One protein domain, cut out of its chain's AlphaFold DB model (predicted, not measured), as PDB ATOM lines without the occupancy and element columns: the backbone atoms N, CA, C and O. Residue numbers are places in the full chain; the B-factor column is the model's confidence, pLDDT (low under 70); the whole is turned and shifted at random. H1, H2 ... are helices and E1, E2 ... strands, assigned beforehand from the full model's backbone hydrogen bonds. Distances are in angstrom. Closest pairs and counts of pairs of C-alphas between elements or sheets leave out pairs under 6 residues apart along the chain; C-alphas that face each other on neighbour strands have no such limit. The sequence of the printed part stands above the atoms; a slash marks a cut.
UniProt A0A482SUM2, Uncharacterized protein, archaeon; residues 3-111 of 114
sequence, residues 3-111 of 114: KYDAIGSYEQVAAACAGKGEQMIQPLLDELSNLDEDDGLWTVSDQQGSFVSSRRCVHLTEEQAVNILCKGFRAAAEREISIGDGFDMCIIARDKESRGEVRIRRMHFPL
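This is residues 3 to 111 of the 114 residues of an uncharacterized protein of archaeon (UniProt A0A482SUM2). A long strand hairpin, E2 and E3, has helix H2 near one end of it, and helix H1 packs on H2; residues 5 to 10 and 45 to 51 stick out. The printed part has 109 residues with two helices and three strands, E1 H1 H2 E2 E3, under half of the residues, class mixed. It is loose, radius of gyration of the C-alphas 17.0 A, spanning 53 by 36 by 33 A.

Look first at the hairpin of E2, residues 86 to 94, and E3, residues 102 to 110: antiparallel at 162 degrees, N 87 and O 109 within hydrogen-bond range at 2.9 A. Next find H2, residues 62 to 79; its closest C-alpha pair with E3 is Cys 70 and Phe 109, 7.6 A. Its residues 72 to 76 alone touch H1, residues 22 to 34, closest at the C-alphas of Gly 72 and Ile 25, 5.7 A, in a helical hairpin. Within range are 7 of 9 O i to N i+4 pairs in H1, 13 of 14 in H2. E1, residues 10 to 12, is apart from H2.

From C-alpha 86 at (157.633, 166.589, 147.272) E2 runs 26.4 A; E3 runs 26.2 A to C-alpha 110 at (157.820, 167.683, 143.381). H2 is 26.1 A long, H1 17.4 A, E1 7.0 A.

The printed part has no cut. The H1 to H2 link is long, 27 residues. Look for pLDDT under 70 at residues 34 to 59 and 98 to 100.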
ATOM      1  N   LYS A   3     145.960 148.139 157.704       81.94
ATOM      2  CA  LYS A   3     146.084 149.230 158.677       81.94
ATOM      3  C   LYS A   3     146.303 148.605 160.051       81.94
ATOM      4  O   LYS A   3     145.617 147.645 160.389       81.94
ATOM      5  N   TYR A   4     147.258 149.134 160.808       86.88
ATOM      6  CA  TYR A   4     147.597 148.664 162.150       86.88
ATOM      7  C   TYR A   4     147.371 149.786 163.159       86.88
ATOM      8  O   TYR A   4     147.760 150.926 162.904       86.88
ATOM      9  N   ASP A   5     146.761 149.451 164.291       84.94
ATOM     10  CA  ASP A   5     146.625 150.339 165.446       84.94
ATOM     11  C   ASP A   5     147.763 150.101 166.457       84.94
ATOM     12  O   ASP A   5     148.381 149.032 166.485       84.94
ATOM     13  N   ALA A   6     148.027 151.083 167.323       82.69
ATOM     14  CA  ALA A   6     149.103 151.073 168.317       82.69
ATOM     15  C   ALA A   6     149.015 149.904 169.318       82.69
ATOM     16  O   ALA A   6     150.013 149.538 169.935       82.69
ATOM     17  N   ILE A   7     147.830 149.305 169.461       86.31
ATOM     18  CA  ILE A   7     147.553 148.163 170.343       86.31
ATOM     19  C   ILE A   7     147.615 146.800 169.630       86.31
ATOM     20  O   ILE A   7     147.356 145.774 170.253       86.31
ATOM     21  N   GLY A   8     147.964 146.764 168.339       82.56
ATOM     22  CA  GLY A   8     148.130 145.523 167.573       82.56
ATOM     23  C   GLY A   8     146.878 145.029 166.842       82.56
ATOM     24  O   GLY A   8     146.922 143.972 166.212       82.56
ATOM     25  N   SER A   9     145.780 145.785 166.872       82.69
ATOM     26  CA  SER A   9     144.628 145.536 166.000       82.69
ATOM     27  C   SER A   9     145.022 145.768 164.541       82.69
ATOM     28  O   SER A   9     145.701 146.750 164.233       82.69
ATOM     29  N   TYR A  10     144.593 144.880 163.644       85.38
ATOM     30  CA  TYR A  10     144.817 145.021 162.207       85.38
ATOM     31  C   TYR A  10     143.504 144.932 161.435       85.38
ATOM     32  O   TYR A  10     142.621 144.144 161.770       85.38
ATOM     33  N   GLU A  11     143.404 145.712 160.365       82.44
ATOM     34  CA  GLU A  11     142.257 145.699 159.461       82.44
ATOM     35  C   GLU A  11     142.729 145.649 158.007       82.44
ATOM     36  O   GLU A  11     143.699 146.312 157.623       82.44
ATOM     37  N   GLN A  12     142.040 144.856 157.183       78.50
ATOM     38  CA  GLN A  12     142.256 144.847 155.743       78.50
ATOM     39  C   GLN A  12     141.398 145.925 155.075       78.50
ATOM     40  O   GLN A  12     140.173 145.839 155.055       78.50
ATOM     41  N   VAL A  13     142.065 146.905 154.468       80.06
ATOM     42  CA  VAL A  13     141.434 148.071 153.835       80.06
ATOM     43  C   VAL A  13     141.854 148.204 152.369       80.06
ATOM     44  O   VAL A  13     142.948 147.770 151.978       80.06
ATOM     45  N   ALA A  14     140.971 148.783 151.550       77.81
ATOM     46  CA  ALA A  14     141.227 149.042 150.131       77.81
ATOM     47  C   ALA A  14     142.286 150.135 149.954       77.81
ATOM     48  O   ALA A  14     143.296 149.927 149.283       77.81
ATOM     49  N   ALA A  15     142.087 151.255 150.648       80.19
ATOM     50  CA  ALA A  15     142.975 152.400 150.682       80.19
ATOM     51  C   ALA A  15     143.053 152.938 152.117       80.19
ATOM     52  O   ALA A  15     142.088 152.852 152.874       80.19
ATOM     53  N   ALA A  16     144.213 153.462 152.505       84.00
ATOM     54  CA  ALA A  16     144.391 154.133 153.784       84.00
ATOM     55  C   ALA A  16     145.445 155.230 153.667       84.00
ATOM     56  O   ALA A  16     146.457 155.072 152.980       84.00
ATOM     57  N   CYS A  17     145.206 156.317 154.387       84.75
ATOM     58  CA  CYS A  17     146.160 157.375 154.651       84.75
ATOM     59  C   CYS A  17     146.498 157.389 156.148       84.75
ATOM     60  O   CYS A  17     145.723 156.920 156.979       84.75
ATOM     61  N   ALA A  18     147.679 157.896 156.486       84.94
ATOM     62  CA  ALA A  18     148.102 158.091 157.864       84.94
ATOM     63  C   ALA A  18     148.982 159.341 157.959       84.94
ATOM     64  O   ALA A  18     149.797 159.609 157.071       84.94
ATOM     65  N   GLY A  19     148.846 160.076 159.062       84.31
ATOM     66  CA  GLY A  19     149.663 161.251 159.368       84.31
ATOM     67  C   GLY A  19     148.928 162.573 159.150       84.31
ATOM     68  O   GLY A  19     147.706 162.627 159.089       84.31
ATOM     69  N   LYS A  20     149.676 163.676 159.046       80.81
ATOM     70  CA  LYS A  20     149.097 165.035 159.046       80.81
ATOM     71  C   LYS A  20     148.194 165.336 157.841       80.81
ATOM     72  O   LYS A  20     147.273 166.131 157.961       80.81
ATOM     73  N   GLY A  21     148.427 164.677 156.705       77.56
ATOM     74  CA  GLY A  21     147.603 164.807 155.498       77.56
ATOM     75  C   GLY A  21     146.351 163.924 155.474       77.56
ATOM     76  O   GLY A  21     145.575 164.014 154.524       77.56
ATOM     77  N   GLU A  22     146.136 163.082 156.492       85.62
ATOM     78  CA  GLU A  22     145.046 162.095 156.520       85.62
ATOM     79  C   GLU A  22     143.672 162.754 156.390       85.62
ATOM     80  O   GLU A  22     142.865 162.314 155.580       85.62
ATOM     81  N   GLN A  23     143.434 163.872 157.081       84.44
ATOM     82  CA  GLN A  23     142.139 164.566 157.054       84.44
ATOM     83  C   GLN A  23     141.737 165.079 155.661       84.44
ATOM     84  O   GLN A  23     140.557 165.302 155.412       84.44
ATOM     85  N   MET A  24     142.702 165.272 154.756       83.50
ATOM     86  CA  MET A  24     142.451 165.754 153.395       83.50
ATOM     87  C   MET A  24     142.489 164.632 152.359       83.50
ATOM     88  O   MET A  24     141.716 164.650 151.406       83.50
ATOM     89  N   ILE A  25     143.383 163.656 152.535       86.00
ATOM     90  CA  ILE A  25     143.593 162.575 151.566       86.00
ATOM     91  C   ILE A  25     142.628 161.409 151.815       86.00
ATOM     92  O   ILE A  25     142.163 160.805 150.852       86.00
ATOM     93  N   GLN A  26     142.290 161.097 153.071       87.38
ATOM     94  CA  GLN A  26     141.396 159.982 153.398       87.38
ATOM     95  C   GLN A  26     139.999 160.139 152.765       87.38
ATOM     96  O   GLN A  26     139.584 159.193 152.102       87.38
ATOM     97  N   PRO A  27     139.320 161.308 152.813       86.81
ATOM     98  CA  PRO A  27     138.014 161.471 152.163       86.81
ATOM     99  C   PRO A  27     138.060 161.267 150.642       86.81
ATOM    100  O   PRO A  27     137.138 160.700 150.067       86.81
ATOM    101  N   LEU A  28     139.154 161.690 149.996       84.69
ATOM    102  CA  LEU A  28     139.372 161.478 148.564       84.69
ATOM    103  C   LEU A  28     139.528 159.984 148.244       84.69
ATOM    104  O   LEU A  28     139.012 159.514 147.238       84.69
ATOM    105  N   LEU A  29     140.240 159.232 149.087       83.12
ATOM    106  CA  LEU A  29     140.400 157.786 148.922       83.12
ATOM    107  C   LEU A  29     139.103 157.022 149.208       83.12
ATOM    108  O   LEU A  29     138.818 156.048 148.513       83.12
ATOM    109  N   ASP A  30     138.330 157.466 150.199       83.19
ATOM    110  CA  ASP A  30     137.049 156.859 150.559       83.19
ATOM    111  C   ASP A  30     136.046 157.006 149.408       83.19
ATOM    112  O   ASP A  30     135.439 156.014 149.006       83.19
ATOM    113  N   GLU A  31     135.948 158.199 148.806       79.94
ATOM    114  CA  GLU A  31     135.126 158.441 147.613       79.94
ATOM    115  C   GLU A  31     135.494 157.473 146.484       79.94
ATOM    116  O   GLU A  31     134.623 156.779 145.969       79.94
ATOM    117  N   LEU A  32     136.785 157.329 146.167       73.06
ATOM    118  CA  LEU A  32     137.245 156.387 145.136       73.06
ATOM    119  C   LEU A  32     136.903 154.937 145.459       73.06
ATOM    120  O   LEU A  32     136.608 154.168 144.554       73.06
ATOM    121  N   SER A  33     136.973 154.553 146.735       70.50
ATOM    122  CA  SER A  33     136.654 153.191 147.152       70.50
ATOM    123  C   SER A  33     135.158 152.884 147.117       70.50
ATOM    124  O   SER A  33     134.794 151.724 146.937       70.50
ATOM    125  N   ASN A  34     134.318 153.914 147.246       68.00
ATOM    126  CA  ASN A  34     132.864 153.800 147.195       68.00
ATOM    127  C   ASN A  34     132.326 153.833 145.754       68.00
ATOM    128  O   ASN A  34     131.257 153.298 145.489       68.00
ATOM    129  N   LEU A  35     133.066 154.418 144.802       58.47
ATOM    130  CA  LEU A  35     132.685 154.421 143.378       58.47
ATOM    131  C   LEU A  35     132.602 153.009 142.770       58.47
ATOM    132  O   LEU A  35     131.886 152.815 141.793       58.47
ATOM    133  N   ASP A  36     133.307 152.036 143.350       53.78
ATOM    134  CA  ASP A  36     133.303 150.633 142.921       53.78
ATOM    135  C   ASP A  36     132.293 149.758 143.699       53.78
ATOM    136  O   ASP A  36     132.219 148.550 143.472       53.78
ATOM    137  N   GLU A  37     131.477 150.335 144.595       54.16
ATOM    138  CA  GLU A  37     130.400 149.594 145.283       54.16
ATOM    139  C   GLU A  37     129.252 149.172 144.340       54.16
ATOM    140  O   GLU A  37     128.407 148.366 144.734       54.16
ATOM    141  N   ASP A  38     129.238 149.655 143.090       44.91
ATOM    142  CA  ASP A  38     128.228 149.311 142.075       44.91
ATOM    143  C   ASP A  38     128.458 147.933 141.405       44.91
ATOM    144  O   ASP A  38     127.539 147.392 140.790       44.91
ATOM    145  N   ASP A  39     129.616 147.273 141.589       44.28
ATOM    146  CA  ASP A  39     129.820 145.877 141.141       44.28
ATOM    147  C   ASP A  39     129.370 144.867 142.224       44.28
ATOM    148  O   ASP A  39     130.144 144.124 142.824       44.28
ATOM    149  N   GLY A  40     128.070 144.903 142.532       42.53
ATOM    150  CA  GLY A  40     127.211 143.752 142.843       42.53
ATOM    151  C   GLY A  40     127.711 142.550 143.668       42.53
ATOM    152  O   GLY A  40     127.222 141.448 143.414       42.53
ATOM    153  N   LEU A  41     128.598 142.684 144.665       39.69
ATOM    154  CA  LEU A  41     129.029 141.534 145.486       39.69
ATOM    155  C   LEU A  41     128.836 141.701 147.003       39.69
ATOM    156  O   LEU A  41     129.745 141.479 147.806       39.69
ATOM    157  N   TRP A  42     127.590 141.955 147.411       38.97
ATOM    158  CA  TRP A  42     127.041 141.311 148.610       38.97
ATOM    159  C   TRP A  42     126.535 139.914 148.225       38.97
ATOM    160  O   TRP A  42     125.345 139.714 147.990       38.97
ATOM    161  N   THR A  43     127.415 138.914 148.161       40.84
ATOM    162  CA  THR A  43     126.955 137.520 148.214       40.84
ATOM    163  C   THR A  43     126.905 137.079 149.667       40.84
ATOM    164  O   THR A  43     127.923 136.730 150.262       40.84
ATOM    165  N   VAL A  44     125.697 137.068 150.233       47.12
ATOM    166  CA  VAL A  44     125.397 136.220 151.388       47.12
ATOM    167  C   VAL A  44     125.437 134.777 150.899       47.12
ATOM    168  O   VAL A  44     124.594 134.348 150.115       47.12
ATOM    169  N   SER A  45     126.431 134.019 151.336       43.78
ATOM    170  CA  SER A  45     126.442 132.554 151.309       43.78
ATOM    171  C   SER A  45     127.420 132.168 152.412       43.78
ATOM    172  O   SER A  45     128.611 132.413 152.296       43.78
ATOM    173  N   ASP A  46     126.981 131.765 153.592       39.56
ATOM    174  CA  ASP A  46     126.237 130.539 153.851       39.56
ATOM    175  C   ASP A  46     125.624 130.630 155.266       39.56
ATOM    176  O   ASP A  46     126.035 131.469 156.073       39.56
ATOM    177  N   GLN A  47     124.693 129.743 155.619       49.09
ATOM    178  CA  GLN A  47     124.077 129.615 156.954       49.09
ATOM    179  C   GLN A  47     125.075 129.166 158.055       49.09
ATOM    180  O   GLN A  47     124.686 128.607 159.078       49.09
ATOM    181  N   GLN A  48     126.374 129.410 157.861       49.34
ATOM    182  CA  GLN A  48     127.505 128.996 158.690       49.34
ATOM    183  C   GLN A  48     128.579 130.097 158.744       49.34
ATOM    184  O   GLN A  48     129.727 129.878 158.381       49.34
ATOM    185  N   GLY A  49     128.204 131.303 159.186       44.59
ATOM    186  CA  GLY A  49     129.080 132.241 159.914       44.59
ATOM    187  C   GLY A  49     130.499 132.530 159.388       44.59
ATOM    188  O   GLY A  49     131.349 132.931 160.180       44.59
ATOM    189  N   SER A  50     130.792 132.336 158.100       42.78
ATOM    190  CA  SER A  50     132.109 132.623 157.532       42.78
ATOM    191  C   SER A  50     132.144 134.049 157.008       42.78
ATOM    192  O   SER A  50     131.451 134.400 156.056       42.78
ATOM    193  N   PHE A  51     132.984 134.870 157.638       40.31
ATOM    194  CA  PHE A  51     133.330 136.203 157.165       40.31
ATOM    195  C   PHE A  51     134.137 136.084 155.870       40.31
ATOM    196  O   PHE A  51     135.359 135.931 155.887       40.31
ATOM    197  N   VAL A  52     133.457 136.152 154.728       44.31
ATOM    198  CA  VAL A  52     134.117 136.357 153.440       44.31
ATOM    199  C   VAL A  52     134.443 137.845 153.350       44.31
ATOM    200  O   VAL A  52     133.559 138.676 153.163       44.31
ATOM    201  N   SER A  53     135.714 138.204 153.545       42.41
ATOM    202  CA  SER A  53     136.186 139.563 153.277       42.41
ATOM    203  C   SER A  53     136.114 139.785 151.767       42.41
ATOM    204  O   SER A  53     137.023 139.388 151.032       42.41
ATOM    205  N   SER A  54     135.005 140.361 151.292       49.34
ATOM    206  CA  SER A  54     134.903 140.853 149.921       49.34
ATOM    207  C   SER A  54     136.094 141.770 149.680       49.34
ATOM    208  O   SER A  54     136.304 142.757 150.392       49.34
ATOM    209  N   ARG A  55     136.937 141.395 148.717       51.50
ATOM    210  CA  ARG A  55     138.063 142.212 148.277       51.50
ATOM    211  C   ARG A  55     137.458 143.515 147.766       51.50
ATOM    212  O   ARG A  55     136.933 143.538 146.661       51.50
ATOM    213  N   ARG A  56     137.510 144.574 148.575       55.38
ATOM    214  CA  ARG A  56     137.234 145.935 148.113       55.38
ATOM    215  C   ARG A  56     138.309 146.261 147.078       55.38
ATOM    216  O   ARG A  56     139.455 146.557 147.425       55.38
ATOM    217  N   CYS A  57     137.979 146.014 145.818       54.78
ATOM    218  CA  CYS A  57     138.862 146.162 144.678       54.78
ATOM    219  C   CYS A  57     138.485 147.469 144.007       54.78
ATOM    220  O   CYS A  57     137.376 147.601 143.514       54.78
ATOM    221  N   VAL A  58     139.416 148.418 144.017       65.81
ATOM    222  CA  VAL A  58     139.229 149.672 143.300       65.81
ATOM    223  C   VAL A  58     139.695 149.462 141.862       65.81
ATOM    224  O   VAL A  58     140.861 149.107 141.643       65.81
ATOM    225  N   HIS A  59     138.808 149.638 140.885       68.25
ATOM    226  CA  HIS A  59     139.109 149.435 139.466       68.25
ATOM    227  C   HIS A  59     139.719 150.703 138.851       68.25
ATOM    228  O   HIS A  59     139.173 151.319 137.939       68.25
ATOM    229  N   LEU A  60     140.904 151.088 139.331       75.19
ATOM    230  CA  LEU A  60     141.675 152.205 138.781       75.19
ATOM    231  C   LEU A  60     142.849 151.706 137.944       75.19
ATOM    232  O   LEU A  60     143.581 150.789 138.328       75.19
ATOM    233  N   THR A  61     143.078 152.368 136.810       84.88
ATOM    234  CA  THR A  61     144.361 152.239 136.115       84.88
ATOM    235  C   THR A  61     145.470 152.879 136.947       84.88
ATOM    236  O   THR A  61     145.239 153.788 137.748       84.88
ATOM    237  N   GLU A  62     146.702 152.422 136.734       83.69
ATOM    238  CA  GLU A  62     147.867 152.975 137.418       83.69
ATOM    239  C   GLU A  62     147.981 154.495 137.217       83.69
ATOM    240  O   GLU A  62     148.180 155.236 138.175       83.69
ATOM    241  N   GLU A  63     147.791 154.970 135.986       87.44
ATOM    242  CA  GLU A  63     147.871 156.392 135.645       87.44
ATOM    243  C   GLU A  63     146.809 157.225 136.375       87.44
ATOM    244  O   GLU A  63     147.112 158.292 136.915       87.44
ATOM    245  N   GLN A  64     145.572 156.722 136.449       85.81
ATOM    246  CA  GLN A  64     144.504 157.392 137.190       85.81
ATOM    247  C   GLN A  64     144.837 157.469 138.679       85.81
ATOM    248  O   GLN A  64     144.735 158.550 139.261       85.81
ATOM    249  N   ALA A  65     145.291 156.366 139.279       84.38
ATOM    250  CA  ALA A  65     145.687 156.336 140.684       84.38
ATOM    251  C   ALA A  65     146.814 157.341 140.974       84.38
ATOM    252  O   ALA A  65     146.732 158.112 141.933       84.38
ATOM    253  N   VAL A  66     147.829 157.398 140.103       88.25
ATOM    254  CA  VAL A  66     148.934 158.360 140.209       88.25
ATOM    255  C   VAL A  66     148.415 159.795 140.154       88.25
ATOM    256  O   VAL A  66     148.781 160.614 140.997       88.25
ATOM    257  N   ASN A  67     147.546 160.106 139.191       88.94
ATOM    258  CA  ASN A  67     147.006 161.452 139.003       88.94
ATOM    259  C   ASN A  67     146.159 161.902 140.203       88.94
ATOM    260  O   ASN A  67     146.299 163.031 140.676       88.94
ATOM    261  N   ILE A  68     145.312 161.016 140.730       86.56
ATOM    262  CA  ILE A  68     144.458 161.324 141.880       86.56
ATOM    263  C   ILE A  68     145.303 161.571 143.132       86.56
ATOM    264  O   ILE A  68     145.111 162.584 143.804       86.56
ATOM    265  N   LEU A  69     146.301 160.722 143.393       87.00
ATOM    266  CA  LEU A  69     147.237 160.929 144.497       87.00
ATOM    267  C   LEU A  69     148.015 162.242 144.332       87.00
ATOM    268  O   LEU A  69     148.087 163.023 145.276       87.00
ATOM    269  N   CYS A  70     148.524 162.544 143.133       88.56
ATOM    270  CA  CYS A  70     149.200 163.817 142.863       88.56
ATOM    271  C   CYS A  70     148.307 165.024 143.172       88.56
ATOM    272  O   CYS A  70     148.767 165.990 143.780       88.56
ATOM    273  N   LYS A  71     147.035 164.985 142.763       87.50
ATOM    274  CA  LYS A  71     146.064 166.050 143.049       87.50
ATOM    275  C   LYS A  71     145.780 166.168 144.544       87.50
ATOM    276  O   LYS A  71     145.806 167.279 145.064       87.50
ATOM    277  N   GLY A  72     145.576 165.044 145.232       86.94
ATOM    278  CA  GLY A  72     145.343 165.008 146.676       86.94
ATOM    279  C   GLY A  72     146.512 165.591 147.470       86.94
ATOM    280  O   GLY A  72     146.311 166.469 148.305       86.94
ATOM    281  N   PHE A  73     147.746 165.181 147.159       87.25
ATOM    282  CA  PHE A  73     148.945 165.709 147.816       87.25
ATOM    283  C   PHE A  73     149.202 167.186 147.501       87.25
ATOM    284  O   PHE A  73     149.635 167.920 148.384       87.25
ATOM    285  N   ARG A  74     148.900 167.654 146.282       88.00
ATOM    286  CA  ARG A  74     148.974 169.088 145.949       88.00
ATOM    287  C   ARG A  74     147.958 169.910 146.734       88.00
ATOM    288  O   ARG A  74     148.341 170.895 147.351       88.00
ATOM    289  N   ALA A  75     146.702 169.471 146.774       86.56
ATOM    290  CA  ALA A  75     145.660 170.134 147.556       86.56
ATOM    291  C   ALA A  75     145.985 170.138 149.061       86.56
ATOM    292  O   ALA A  75     145.700 171.110 149.758       86.56
ATOM    293  N   ALA A  76     146.616 169.068 149.556       86.38
ATOM    294  CA  ALA A  76     147.095 169.000 150.927       86.38
ATOM    295  C   ALA A  76     148.244 169.990 151.187       86.38
ATOM    296  O   ALA A  76     148.199 170.717 152.173       86.38
ATOM    297  N   ALA A  77     149.225 170.076 150.285       87.50
ATOM    298  CA  ALA A  77     150.350 171.010 150.387       87.50
ATOM    299  C   ALA A  77     149.924 172.488 150.317       87.50
ATOM    300  O   ALA A  77     150.547 173.352 150.924       87.50
ATOM    301  N   GLU A  78     148.841 172.806 149.604       85.44
ATOM    302  CA  GLU A  78     148.277 174.162 149.577       85.44
ATOM    303  C   GLU A  78     147.684 174.595 150.927       85.44
ATOM    304  O   GLU A  78     147.632 175.789 151.218       85.44
ATOM    305  N   ARG A  79     147.226 173.644 151.749       84.38
ATOM    306  CA  ARG A  79     146.490 173.909 152.997       84.38
ATOM    307  C   ARG A  79     147.284 173.634 154.267       84.38
ATOM    308  O   ARG A  79     147.027 174.270 155.285       84.38
ATOM    309  N   GLU A  80     148.226 172.702 154.220       83.00
ATOM    310  CA  GLU A  80     149.004 172.250 155.369       83.00
ATOM    311  C   GLU A  80     150.483 172.575 155.150       83.00
ATOM    312  O   GLU A  80     151.176 171.906 154.389       83.00
ATOM    313  N   ILE A  81     150.990 173.577 155.875       81.62
ATOM    314  CA  ILE A  81     152.380 174.058 155.759       81.62
ATOM    315  C   ILE A  81     153.431 172.996 156.103       81.62
ATOM    316  O   ILE A  81     154.602 173.148 155.763       81.62
ATOM    317  N   SER A  82     153.037 171.934 156.815       82.19
ATOM    318  CA  SER A  82     153.932 170.826 157.145       82.19
ATOM    319  C   SER A  82     154.064 169.784 156.027       82.19
ATOM    320  O   SER A  82     154.877 168.868 156.157       82.19
ATOM    321  N   ILE A  83     153.301 169.924 154.938       81.75
ATOM    322  CA  ILE A  83     153.373 169.093 153.734       81.75
ATOM    323  C   ILE A  83     154.011 169.937 152.623       81.75
ATOM    324  O   ILE A  83     153.407 170.877 152.121       81.75
ATOM    325  N   GLY A  84     155.239 169.598 152.231       78.38
ATOM    326  CA  GLY A  84     156.018 170.362 151.254       78.38
ATOM    327  C   GLY A  84     157.124 169.532 150.600       78.38
ATOM    328  O   GLY A  84     157.174 168.319 150.783       78.38
ATOM    329  N   ASP A  85     157.989 170.196 149.827       84.00
ATOM    330  CA  ASP A  85     159.120 169.656 149.042       84.00
ATOM    331  C   ASP A  85     158.751 168.691 147.904       84.00
ATOM    332  O   ASP A  85     159.133 168.899 146.747       84.00
ATOM    333  N   GLY A  86     157.995 167.644 148.204       85.75
ATOM    334  CA  GLY A  86     157.633 166.589 147.272       85.75
ATOM    335  C   GLY A  86     157.162 165.341 148.001       85.75
ATOM    336  O   GLY A  86     157.275 165.230 149.220       85.75
ATOM    337  N   PHE A  87     156.647 164.376 147.250       87.25
ATOM    338  CA  PHE A  87     156.318 163.067 147.793       87.25
ATOM    339  C   PHE A  87     156.867 161.955 146.903       87.25
ATOM    340  O   PHE A  87     156.966 162.088 145.679       87.25
ATOM    341  N   ASP A  88     157.228 160.846 147.539       90.19
ATOM    342  CA  ASP A  88     157.672 159.637 146.860       90.19
ATOM    343  C   ASP A  88     156.529 158.628 146.790       90.19
ATOM    344  O   ASP A  88     155.905 158.293 147.797       90.19
ATOM    345  N   MET A  89     156.278 158.111 145.594       90.62
ATOM    346  CA  MET A  89     155.290 157.073 145.340       90.62
ATOM    347  C   MET A  89     155.989 155.754 145.023       90.62
ATOM    348  O   MET A  89     156.811 155.683 144.111       90.62
ATOM    349  N   CYS A  90     155.621 154.693 145.739       90.06
ATOM    350  CA  CYS A  90     156.096 153.336 145.484       90.06
ATOM    351  C   CYS A  90     154.952 152.475 144.946       90.06
ATOM    352  O   CYS A  90     153.977 152.218 145.648       90.06
ATOM    353  N   ILE A  91     155.093 152.000 143.712       89.00
ATOM    354  CA  ILE A  91     154.159 151.080 143.066       89.00
ATOM    355  C   ILE A  91     154.713 149.669 143.202       89.00
ATOM    356  O   ILE A  91     155.826 149.383 142.758       89.00
ATOM    357  N   ILE A  92     153.925 148.789 143.813       88.56
ATOM    358  CA  ILE A  92     154.260 147.378 143.997       88.56
ATOM    359  C   ILE A  92     153.378 146.573 143.048       88.56
ATOM    360  O   ILE A  92     152.166 146.490 143.235       88.56
ATOM    361  N   ALA A  93     153.992 145.976 142.032       86.56
ATOM    362  CA  ALA A  93     153.316 145.122 141.069       86.56
ATOM    363  C   ALA A  93     153.883 143.707 141.159       86.56
ATOM    364  O   ALA A  93     155.096 143.510 141.218       86.56
ATOM    365  N   ARG A  94     153.008 142.703 141.156       82.75
ATOM    366  CA  ARG A  94     153.432 141.313 140.986       82.75
ATOM    367  C   ARG A  94     153.403 140.984 139.503       82.75
ATOM    368  O   ARG A  94     152.351 141.106 138.876       82.75
ATOM    369  N   ASP A  95     154.542 140.566 138.969       76.69
ATOM    370  CA  ASP A  95     154.617 140.109 137.590       76.69
ATOM    371  C   ASP A  95     153.900 138.754 137.465       76.69
ATOM    372  O   ASP A  95     154.139 137.829 138.250       76.69
ATOM    373  N   LYS A  96     152.972 138.659 136.510       70.31
ATOM    374  CA  LYS A  96     152.195 137.437 136.268       70.31
ATOM    375  C   LYS A  96     153.001 136.400 135.485       70.31
ATOM    376  O   LYS A  96     152.724 135.213 135.625       70.31
ATOM    377  N   GLU A  97     153.991 136.828 134.706       71.56
ATOM    378  CA  GLU A  97     154.767 135.953 133.818       71.56
ATOM    379  C   GLU A  97     156.033 135.421 134.513       71.56
ATOM    380  O   GLU A  97     156.423 134.266 134.341       71.56
ATOM    381  N   SER A  98     156.622 136.222 135.401       60.78
ATOM    382  CA  SER A  98     157.916 135.950 136.044       60.78
ATOM    383  C   SER A  98     157.773 135.269 137.416       60.78
ATOM    384  O   SER A  98     158.187 135.820 138.430       60.78
ATOM    385  N   ARG A  99     157.130 134.089 137.492       66.81
ATOM    386  CA  ARG A  99     156.990 133.241 138.718       66.81
ATOM    387  C   ARG A  99     156.542 133.973 140.005       66.81
ATOM    388  O   ARG A  99     156.777 133.481 141.107       66.81
ATOM    389  N   GLY A 100     155.856 135.110 139.889       67.94
ATOM    390  CA  GLY A 100     155.413 135.902 141.036       67.94
ATOM    391  C   GLY A 100     156.477 136.818 141.645       67.94
ATOM    392  O   GLY A 100     156.309 137.225 142.798       67.94
ATOM    393  N   GLU A 101     157.532 137.166 140.904       77.25
ATOM    394  CA  GLU A 101     158.455 138.228 141.304       77.25
ATOM    395  C   GLU A 101     157.705 139.547 141.536       77.25
ATOM    396  O   GLU A 101     156.818 139.958 140.778       77.25
ATOM    397  N   VAL A 102     158.056 140.204 142.639       85.19
ATOM    398  CA  VAL A 102     157.486 141.491 143.024       85.19
ATOM    399  C   VAL A 102     158.387 142.587 142.476       85.19
ATOM    400  O   VAL A 102     159.533 142.727 142.894       85.19
ATOM    401  N   ARG A 103     157.856 143.384 141.550       85.25
ATOM    402  CA  ARG A 103     158.515 144.575 141.018       85.25
ATOM    403  C   ARG A 103     158.080 145.789 141.828       85.25
ATOM    404  O   ARG A 103     156.888 146.046 141.989       85.25
ATOM    405  N   ILE A 104     159.058 146.548 142.307       88.31
ATOM    406  CA  ILE A 104     158.834 147.803 143.023       88.31
ATOM    407  C   ILE A 104     159.346 148.938 142.140       88.31
ATOM    408  O   ILE A 104     160.515 148.943 141.755       88.31
ATOM    409  N   ARG A 105     158.480 149.899 141.816       89.44
ATOM    410  CA  ARG A 105     158.847 151.119 141.091       89.44
ATOM    411  C   ARG A 105     158.647 152.325 141.999       89.44
ATOM    412  O   ARG A 105     157.549 152.529 142.505       89.44
ATOM    413  N   ARG A 106     159.696 153.126 142.186       90.38
ATOM    414  CA  ARG A 106     159.641 154.391 142.932       90.38
ATOM    415  C   ARG A 106     159.590 155.563 141.960       90.38
ATOM    416  O   ARG A 106     160.340 155.585 140.988       90.38
ATOM    417  N   MET A 107     158.722 156.524 142.236       89.00
ATOM    418  CA  MET A 107     158.580 157.770 141.491       89.00
ATOM    419  C   MET A 107     158.608 158.932 142.473       89.00
ATOM    420  O   MET A 107     158.051 158.824 143.562       89.00
ATOM    421  N   HIS A 108     159.250 160.027 142.087       89.06
ATOM    422  CA  HIS A 108     159.318 161.239 142.890       89.06
ATOM    423  C   HIS A 108     158.496 162.337 142.221       89.06
ATOM    424  O   HIS A 108     158.680 162.601 141.031       89.06
ATOM    425  N   PHE A 109     157.617 162.984 142.983       87.00
ATOM    426  CA  PHE A 109     156.798 164.090 142.505       87.00
ATOM    427  C   PHE A 109     157.094 165.352 143.320       87.00
ATOM    428  O   PHE A 109     156.822 165.368 144.523       87.00
ATOM    429  N   PRO A 110     157.614 166.421 142.690       86.31
ATOM    430  CA  PRO A 110     157.820 167.683 143.381       86.31
ATOM    431  C   PRO A 110     156.472 168.348 143.679       86.31
ATOM    432  O   PRO A 110     155.561 168.356 142.841       86.31
ATOM    433  N   LEU A 111     156.361 168.925 144.872       84.69
ATOM    434  CA  LEU A 111     155.219 169.741 145.277       84.69
ATOM    435  C   LEU A 111     155.564 171.228 145.120       84.69
ATOM    436  O   LEU A 111     156.743 171.591 145.179       84.69
TER     437      LEU A 111